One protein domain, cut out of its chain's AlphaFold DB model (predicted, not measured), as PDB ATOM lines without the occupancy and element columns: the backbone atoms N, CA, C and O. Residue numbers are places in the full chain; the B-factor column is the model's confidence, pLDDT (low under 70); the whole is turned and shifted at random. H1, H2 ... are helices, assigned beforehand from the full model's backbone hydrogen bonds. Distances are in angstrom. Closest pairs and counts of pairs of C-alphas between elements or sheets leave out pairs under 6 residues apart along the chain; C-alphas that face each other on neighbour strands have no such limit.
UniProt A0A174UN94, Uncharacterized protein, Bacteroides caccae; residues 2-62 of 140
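AT A GLANCE: This is residues 2 to 62 of the 140 residues of an uncharacterized protein of Bacteroides caccae (UniProt A0A174UN94). Look for five short helices in two staggered rows, with the chain zigzagging from one row to the other: H1, H3 and H5 follow one long side with H3 between the other two, and H2 and H4 sit together on the other side. The two rows are loosely built, for H2 and H4 alone among the helices touch, and H1 and H5 make the two ends of the long axis. The 61 printed residues hold H1, H2, H3, H4 and H5 in that order and no named strand; the class is all helix, although under half of the residues, 27 of 61, are in named elements. The whole is compact, with a radius of gyration of the C-alphas of 10.8 A, and its outline is elongated, 31 by 19 by 17 A.

HOW THE PARTS SIT: Start at H3, residues 24 to 30, the longest helix. Toward one end you reach H5, residues 50 to 55, which is close to H3 but not clearly touching: their closest C-alphas, those of Pro 24 and Thr 52, are 6.4 A apart. H3 and H5 run the same way at a shallow tilt of 32 degrees, only just short of steep. Toward the other end is H1, residues 2 to 5; H1 and H3 are near each other, with 5 pairs of C-alphas within 10 A. Now look for H2, residues 11 to 16, and H4, residues 36 to 39. H2 and H4 touch, with 6 pairs of C-alphas within 8 A, the closest being those of Ser 15 and Leu 39 at 5.2 A. H3 is apart from both H2 and H4, and H5 is apart from H1, H2 and H4. In H2, H3 and H5 every pair of O i and N i+4 is within hydrogen-bond range; H1 and H4 are too short for such a pair, and each has one O i to N i+3 pair within range.

IN THESE COORDINATES: Find C-alpha 24 at (215.712, 95.335, 117.754); from there H3 runs 9.9 A to C-alpha 30 at (208.978, 91.927, 124.215). H5 measures 8.6 A from Glu 50 to Gln 55, and H2 8.4 A from Trp 11 to Lys 16. H1, from Leu 2 at (214.056, 89.711, 131.640) to His 5, and H4, from Trp 36 to Leu 39, are the two four-residue helices, 5.4 A and 4.7 A long.

THE WHOLE: The two C-alphas farthest apart are those of Lys 8 and Glu 50, at 31.8 A, while those of Leu 2 and Trp 62, first and last of the printed part, are 26.0 A apart. The printed part has no cut. The links H1 to H2 and H3 to H4 are tight, those from H2 to H3 and H4 to H5 are short, and there is no long link. The mean pLDDT of the printed part is 95.5, and no printed residue is under 70.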
ATOM      1  N   LEU A   2     215.412  89.183 131.906       79.62
ATOM      2  CA  LEU A   2     214.056  89.711 131.640       79.62
ATOM      3  C   LEU A   2     213.037  88.642 131.208       79.62
ATOM      4  O   LEU A   2     211.929  88.611 131.729       79.62
ATOM      5  N   GLU A   3     213.436  87.688 130.359       83.31
ATOM      6  CA  GLU A   3     212.538  86.602 129.926       83.31
ATOM      7  C   GLU A   3     211.936  85.802 131.091       83.31
ATOM      8  O   GLU A   3     210.746  85.499 131.088       83.31
ATOM      9  N   LYS A   4     212.747  85.476 132.105       85.44
ATOM     10  CA  LYS A   4     212.321  84.634 133.233       85.44
ATOM     11  C   LYS A   4     211.326  85.350 134.152       85.44
ATOM     12  O   LYS A   4     210.592  84.691 134.881       85.44
ATOM     13  N   HIS A   5     211.306  86.681 134.120       86.50
ATOM     14  CA  HIS A   5     210.523  87.512 135.032       86.50
ATOM     15  C   HIS A   5     209.509  88.404 134.309       86.50
ATOM     16  O   HIS A   5     208.932  89.279 134.940       86.50
ATOM     17  N   LYS A   6     209.234  88.167 133.019       86.94
ATOM     18  CA  LYS A   6     208.387  89.046 132.197       86.94
ATOM     19  C   LYS A   6     206.987  89.308 132.754       86.94
ATOM     20  O   LYS A   6     206.426  90.356 132.492       86.94
ATOM     21  N   THR A   7     206.415  88.385 133.522       88.31
ATOM     22  CA  THR A   7     205.087  88.560 134.141       88.31
ATOM     23  C   THR A   7     205.138  89.165 135.546       88.31
ATOM     24  O   THR A   7     204.096  89.368 136.156       88.31
ATOM     25  N   LYS A   8     206.338  89.410 136.083       90.31
ATOM     26  CA  LYS A   8     206.579  89.866 137.462       90.31
ATOM     27  C   LYS A   8     207.260  91.234 137.537       90.31
ATOM     28  O   LYS A   8     207.535  91.698 138.637       90.31
ATOM     29  N   VAL A   9     207.586  91.833 136.394       91.50
ATOM     30  CA  VAL A   9     208.226  93.151 136.305       91.50
ATOM     31  C   VAL A   9     207.217  94.195 135.851       91.50
ATOM     32  O   VAL A   9     206.293  93.885 135.100       91.50
ATOM     33  N   ASP A  10     207.423  95.431 136.293       94.94
ATOM     34  CA  ASP A  10     206.691  96.585 135.787       94.94
ATOM     35  C   ASP A  10     207.296  97.017 134.445       94.94
ATOM     36  O   ASP A  10     208.416  97.530 134.383       94.94
ATOM     37  N   TRP A  11     206.566  96.783 133.357       96.06
ATOM     38  CA  TRP A  11     207.052  97.099 132.017       96.06
ATOM     39  C   TRP A  11     207.147  98.588 131.726       96.06
ATOM     40  O   TRP A  11     207.947  98.970 130.877       96.06
ATOM     41  N   LYS A  12     206.405  99.429 132.446       95.50
ATOM     42  CA  LYS A  12     206.523 100.876 132.312       95.50
ATOM     43  C   LYS A  12     207.874 101.352 132.842       95.50
ATOM     44  O   LYS A  12     208.581 102.088 132.156       95.50
ATOM     45  N   GLU A  13     208.274 100.865 134.017       95.62
ATOM     46  CA  GLU A  13     209.588 101.166 134.604       95.62
ATOM     47  C   GLU A  13     210.732 100.555 133.789       95.62
ATOM     48  O   GLU A  13     211.773 101.185 133.607       95.62
ATOM     49  N   ILE A  14     210.535  99.355 133.233       95.75
ATOM     50  CA  ILE A  14     211.513  98.730 132.333       95.75
ATOM     51  C   ILE A  14     211.676  99.533 131.035       95.75
ATOM     52  O   ILE A  14     212.811  99.787 130.640       95.75
ATOM     53  N   SER A  15     210.589  99.977 130.396       96.75
ATOM     54  CA  SER A  15     210.657 100.828 129.197       96.75
ATOM     55  C   SER A  15     211.363 102.159 129.464       96.75
ATOM     56  O   SER A  15     212.074 102.654 128.595       96.75
ATOM     57  N   LYS A  16     211.187 102.731 130.662       94.94
ATOM     58  CA  LYS A  16     211.789 104.012 131.063       94.94
ATOM     59  C   LYS A  16     213.273 103.905 131.425       94.94
ATOM     60  O   LYS A  16     213.970 104.916 131.479       94.94
ATOM     61  N   ASN A  17     213.757 102.710 131.756       94.31
ATOM     62  CA  ASN A  17     215.079 102.541 132.344       94.31
ATOM     63  C   ASN A  17     216.196 102.793 131.319       94.31
ATOM     64  O   ASN A  17     216.506 101.931 130.498       94.31
ATOM     65  N   SER A  18     216.861 103.941 131.442       93.50
ATOM     66  CA  SER A  18     217.967 104.364 130.575       93.50
ATOM     67  C   SER A  18     219.229 103.498 130.680       93.50
ATOM     68  O   SER A  18     220.103 103.600 129.826       93.50
ATOM     69  N   ASN A  19     219.343 102.623 131.687       94.19
ATOM     70  CA  ASN A  19     220.451 101.664 131.781       94.19
ATOM     71  C   ASN A  19     220.239 100.426 130.896       94.19
ATOM     72  O   ASN A  19     221.148  99.607 130.751       94.19
ATOM     73  N   ILE A  20     219.034 100.239 130.346       93.94
ATOM     74  CA  ILE A  20     218.752  99.135 129.435       93.94
ATOM     75  C   ILE A  20     219.143  99.559 128.025       93.94
ATOM     76  O   ILE A  20     218.507 100.414 127.414       93.94
ATOM     77  N   VAL A  21     220.157  98.886 127.482       96.25
ATOM     78  CA  VAL A  21     220.486  98.970 126.059       96.25
ATOM     79  C   VAL A  21     219.521  98.066 125.299       96.25
ATOM     80  O   VAL A  21     219.709  96.849 125.213       96.25
ATOM     81  N   TRP A  22     218.437  98.653 124.800       97.50
ATOM     82  CA  TRP A  22     217.482  97.955 123.953       97.50
ATOM     83  C   TRP A  22     218.119  97.574 122.621       97.50
ATOM     84  O   TRP A  22     218.984  98.260 122.092       97.50
ATOM     85  N   THR A  23     217.679  96.462 122.051       97.62
ATOM     86  CA  THR A  23     218.084  96.033 120.708       97.62
ATOM     87  C   THR A  23     216.835  95.685 119.912       97.62
ATOM     88  O   THR A  23     215.841  95.283 120.528       97.62
ATOM     89  N   PRO A  24     216.861  95.738 118.570       97.56
ATOM     90  CA  PRO A  24     215.712  95.335 117.754       97.56
ATOM     91  C   PRO A  24     215.201  93.922 118.086       97.56
ATOM     92  O   PRO A  24     213.998  93.692 118.172       97.56
ATOM     93  N   ALA A  25     216.105  92.984 118.401       97.19
ATOM     94  CA  ALA A  25     215.742  91.635 118.840       97.19
ATOM     95  C   ALA A  25     215.001  91.613 120.193       97.19
ATOM     96  O   ALA A  25     214.088  90.810 120.393       97.19
ATOM     97  N   MET A  26     215.368  92.491 121.135       96.75
ATOM     98  CA  MET A  26     214.632  92.651 122.395       96.75
ATOM     99  C   MET A  26     213.261  93.284 122.167       96.75
ATOM    100  O   MET A  26     212.293  92.834 122.784       96.75
ATOM    101  N   LEU A  27     213.169  94.277 121.275       97.75
ATOM    102  CA  LEU A  27     211.894  94.887 120.902       97.75
ATOM    103  C   LEU A  27     210.956  93.847 120.304       97.75
ATOM    104  O   LEU A  27     209.849  93.684 120.807       97.75
ATOM    105  N   ASP A  28     211.409  93.063 119.323       97.62
ATOM    106  CA  ASP A  28     210.584  92.010 118.731       97.62
ATOM    107  C   ASP A  28     210.095  91.024 119.797       97.62
ATOM    108  O   ASP A  28     208.896  90.749 119.903       97.62
ATOM    109  N   LYS A  29     211.000  90.564 120.664       96.19
ATOM    110  CA  LYS A  29     210.674  89.581 121.696       96.19
ATOM    111  C   LYS A  29     209.656  90.085 122.719       96.19
ATOM    112  O   LYS A  29     208.790  89.321 123.153       96.19
ATOM    113  N   PHE A  30     209.763  91.350 123.123       96.50
ATOM    114  CA  PHE A  30     208.978  91.927 124.215       96.50
ATOM    115  C   PHE A  30     207.931  92.951 123.762       96.50
ATOM    116  O   PHE A  30     207.278  93.549 124.613       96.50
ATOM    117  N   ARG A  31     207.682  93.100 122.454       96.62
ATOM    118  CA  ARG A  31     206.773  94.109 121.872       96.62
ATOM    119  C   ARG A  31     205.382  94.188 122.493       96.62
ATOM    120  O   ARG A  31     204.783  95.251 122.510       96.62
ATOM    121  N   LYS A  32     204.848  93.072 122.999       96.00
ATOM    122  CA  LYS A  32     203.517  93.028 123.635       96.00
ATOM    123  C   LYS A  32     203.512  93.497 125.091       96.00
ATOM    124  O   LYS A  32     202.446  93.622 125.677       96.00
ATOM    125  N   CYS A  33     204.690  93.641 125.685       96.12
ATOM    126  CA  CYS A  33     204.862  93.990 127.087       96.12
ATOM    127  C   CYS A  33     205.394  95.416 127.245       96.12
ATOM    128  O   CYS A  33     205.002  96.094 128.182       96.12
ATOM    129  N   ILE A  34     206.266  95.854 126.331       97.31
ATOM    130  CA  ILE A  34     206.846  97.200 126.298       97.31
ATOM    131  C   ILE A  34     205.741  98.264 126.337       97.31
ATOM    132  O   ILE A  34     204.810  98.238 125.532       97.31
ATOM    133  N   ASP A  35     205.882  99.231 127.244       98.06
ATOM    134  CA  ASP A  35     205.169 100.504 127.142       98.06
ATOM    135  C   ASP A  35     205.857 101.342 126.057       98.06
ATOM    136  O   ASP A  35     206.943 101.889 126.273       98.06
ATOM    137  N   TRP A  36     205.263 101.358 124.865       98.31
ATOM    138  CA  TRP A  36     205.841 102.005 123.688       98.31
ATOM    139  C   TRP A  36     205.789 103.521 123.744       98.31
ATOM    140  O   TRP A  36     206.681 104.167 123.208       98.31
ATOM    141  N   LYS A  37     204.805 104.093 124.442       97.94
ATOM    142  CA  LYS A  37     204.749 105.537 124.654       97.94
ATOM    143  C   LYS A  37     205.938 106.002 125.486       97.94
ATOM    144  O   LYS A  37     206.572 106.998 125.158       97.94
ATOM    145  N   VAL A  38     206.263 105.261 126.546       97.94
ATOM    146  CA  VAL A  38     207.454 105.533 127.359       97.94
ATOM    147  C   VAL A  38     208.731 105.279 126.562       97.94
ATOM    148  O   VAL A  38     209.647 106.097 126.610       97.94
ATOM    149  N   LEU A  39     208.790 104.175 125.811       98.19
ATOM    150  CA  LEU A  39     209.974 103.835 125.026       98.19
ATOM    151  C   LEU A  39     210.232 104.831 123.881       98.19
ATOM    152  O   LEU A  39     211.391 105.066 123.565       98.19
ATOM    153  N   SER A  40     209.207 105.456 123.291       98.25
ATOM    154  CA  SER A  40     209.375 106.504 122.266       98.25
ATOM    155  C   SER A  40     210.230 107.686 122.741       98.25
ATOM    156  O   SER A  40     210.844 108.353 121.915       98.25
ATOM    157  N   ASN A  41     210.305 107.932 124.054       97.19
ATOM    158  CA  ASN A  41     211.136 108.976 124.664       97.19
ATOM    159  C   ASN A  41     212.507 108.448 125.140       97.19
ATOM    160  O   ASN A  41     213.120 109.005 126.051       97.19
ATOM    161  N   THR A  42     212.953 107.303 124.628       97.38
ATOM    162  CA  THR A  42     214.251 106.723 124.983       97.38
ATOM    163  C   THR A  42     215.400 107.496 124.343       97.38
ATOM    164  O   THR A  42     215.268 107.949 123.212       97.38
ATOM    165  N   GLY A  43     216.545 107.552 125.025       96.31
ATOM    166  CA  GLY A  43     217.830 107.984 124.453       96.31
ATOM    167  C   GLY A  43     218.697 106.815 123.970       96.31
ATOM    168  O   GLY A  43     219.916 106.920 123.872       96.31
ATOM    169  N   CYS A  44     218.101 105.638 123.770       97.25
ATOM    170  CA  CYS A  44     218.823 104.423 123.412       97.25
ATOM    171  C   CYS A  44     219.103 104.366 121.899       97.25
ATOM    172  O   CYS A  44     218.303 103.839 121.128       97.25
ATOM    173  N   GLU A  45     220.264 104.876 121.487       96.00
ATOM    174  CA  GLU A  45     220.679 105.009 120.077       96.00
ATOM    175  C   GLU A  45     220.567 103.712 119.255       96.00
ATOM    176  O   GLU A  45     220.251 103.741 118.070       96.00
ATOM    177  N   THR A  46     220.754 102.548 119.883       96.94
ATOM    178  CA  THR A  46     220.690 101.229 119.227       96.94
ATOM    179  C   THR A  46     219.315 100.873 118.656       96.94
ATOM    180  O   THR A  46     219.216  99.918 117.883       96.94
ATOM    181  N   ILE A  47     218.258 101.594 119.042       97.62
ATOM    182  CA  ILE A  47     216.887 101.429 118.530       97.62
ATOM    183  C   ILE A  47     216.311 102.715 117.919       97.62
ATOM    184  O   ILE A  47     215.185 102.700 117.425       97.62
ATOM    185  N   LEU A  48     217.071 103.811 117.919       96.69
ATOM    186  CA  LEU A  48     216.725 105.074 117.259       96.69
ATOM    187  C   LEU A  48     217.331 105.112 115.847       96.69
ATOM    188  O   LEU A  48     218.062 106.029 115.484       96.69
ATOM    189  N   THR A  49     217.070 104.062 115.068       96.44
ATOM    190  CA  THR A  49     217.554 103.906 113.693       96.44
ATOM    191  C   THR A  49     216.393 103.726 112.728       96.44
ATOM    192  O   THR A  49     215.457 102.978 113.006       96.44
ATOM    193  N   GLU A  50     216.489 104.321 111.539       96.00
ATOM    194  CA  GLU A  50     215.440 104.271 110.509       96.00
ATOM    195  C   GLU A  50     214.876 102.852 110.260       96.00
ATOM    196  O   GLU A  50     213.667 102.681 110.108       96.00
ATOM    197  N   GLU A  51     215.731 101.820 110.285       96.69
ATOM    198  CA  GLU A  51     215.334 100.408 110.183       96.69
ATOM    199  C   GLU A  51     214.422  99.967 111.341       96.69
ATOM    200  O   GLU A  51     213.381  99.346 111.120       96.69
ATOM    201  N   THR A  52     214.771 100.331 112.577       97.81
ATOM    202  CA  THR A  52     213.979 100.015 113.772       97.81
ATOM    203  C   THR A  52     212.661 100.792 113.786       97.81
ATOM    204  O   THR A  52     211.621 100.249 114.173       97.81
ATOM    205  N   GLN A  53     212.666 102.052 113.339       97.75
ATOM    206  CA  GLN A  53     211.434 102.829 113.191       97.75
ATOM    207  C   GLN A  53     210.490 102.210 112.158       97.75
ATOM    208  O   GLN A  53     209.308 102.063 112.461       97.75
ATOM    209  N   GLU A  54     210.990 101.751 111.007       97.81
ATOM    210  CA  GLU A  54     210.164 101.053 110.011       97.81
ATOM    211  C   GLU A  54     209.624  99.724 110.559       97.81
ATOM    212  O   GLU A  54     208.419  99.463 110.490       97.81
ATOM    213  N   GLN A  55     210.492  98.894 111.152       98.19
ATOM    214  CA  GLN A  55     210.125  97.560 111.635       98.19
ATOM    215  C   GLN A  55     209.010  97.605 112.692       98.19
ATOM    216  O   GLN A  55     208.130  96.741 112.708       98.19
ATOM    217  N   PHE A  56     209.032  98.613 113.567       98.25
ATOM    218  CA  PHE A  56     208.086  98.753 114.678       98.25
ATOM    219  C   PHE A  56     207.150  99.958 114.536       98.25
ATOM    220  O   PHE A  56     206.538 100.373 115.520       98.25
ATOM    221  N   LYS A  57     206.965 100.487 113.320       97.81
ATOM    222  CA  LYS A  57     206.205 101.724 113.052       97.81
ATOM    223  C   LYS A  57     204.813 101.790 113.671       97.81
ATOM    224  O   LYS A  57     204.370 102.858 114.069       97.81
ATOM    225  N   VAL A  58     204.121 100.654 113.756       98.25
ATOM    226  CA  VAL A  58     202.755 100.575 114.304       98.25
ATOM    227  C   VAL A  58     202.712 100.622 115.831       98.25
ATOM    228  O   VAL A  58     201.634 100.744 116.402       98.25
ATOM    229  N   TYR A  59     203.861 100.464 116.487       98.44
ATOM    230  CA  TYR A  59     203.966 100.453 117.939       98.44
ATOM    231  C   TYR A  59     204.477 101.775 118.501       98.44
ATOM    232  O   TYR A  59     204.071 102.144 119.599       98.44
ATOM    233  N   TRP A  60     205.346 102.478 117.771       98.44
ATOM    234  CA  TRP A  60     205.861 103.773 118.200       98.44
ATOM    235  C   TRP A  60     204.728 104.773 118.448       98.44
ATOM    236  O   TRP A  60     203.835 104.948 117.619       98.44
ATOM    237  N   ASP A  61     204.788 105.462 119.589       98.56
ATOM    238  CA  ASP A  61     204.034 106.699 119.780       98.56
ATOM    239  C   ASP A  61     204.777 107.801 119.021       98.56
ATOM    240  O   ASP A  61     205.836 108.259 119.461       98.56
ATOM    241  N   TRP A  62     204.260 108.152 117.843       98.44
ATOM    242  CA  TRP A  62     204.902 109.109 116.949       98.44
ATOM    243  C   TRP A  62     204.842 110.542 117.458       98.44
ATOM    244  O   TRP A  62     205.752 111.302 117.154       98.44
TER     245      TRP A  62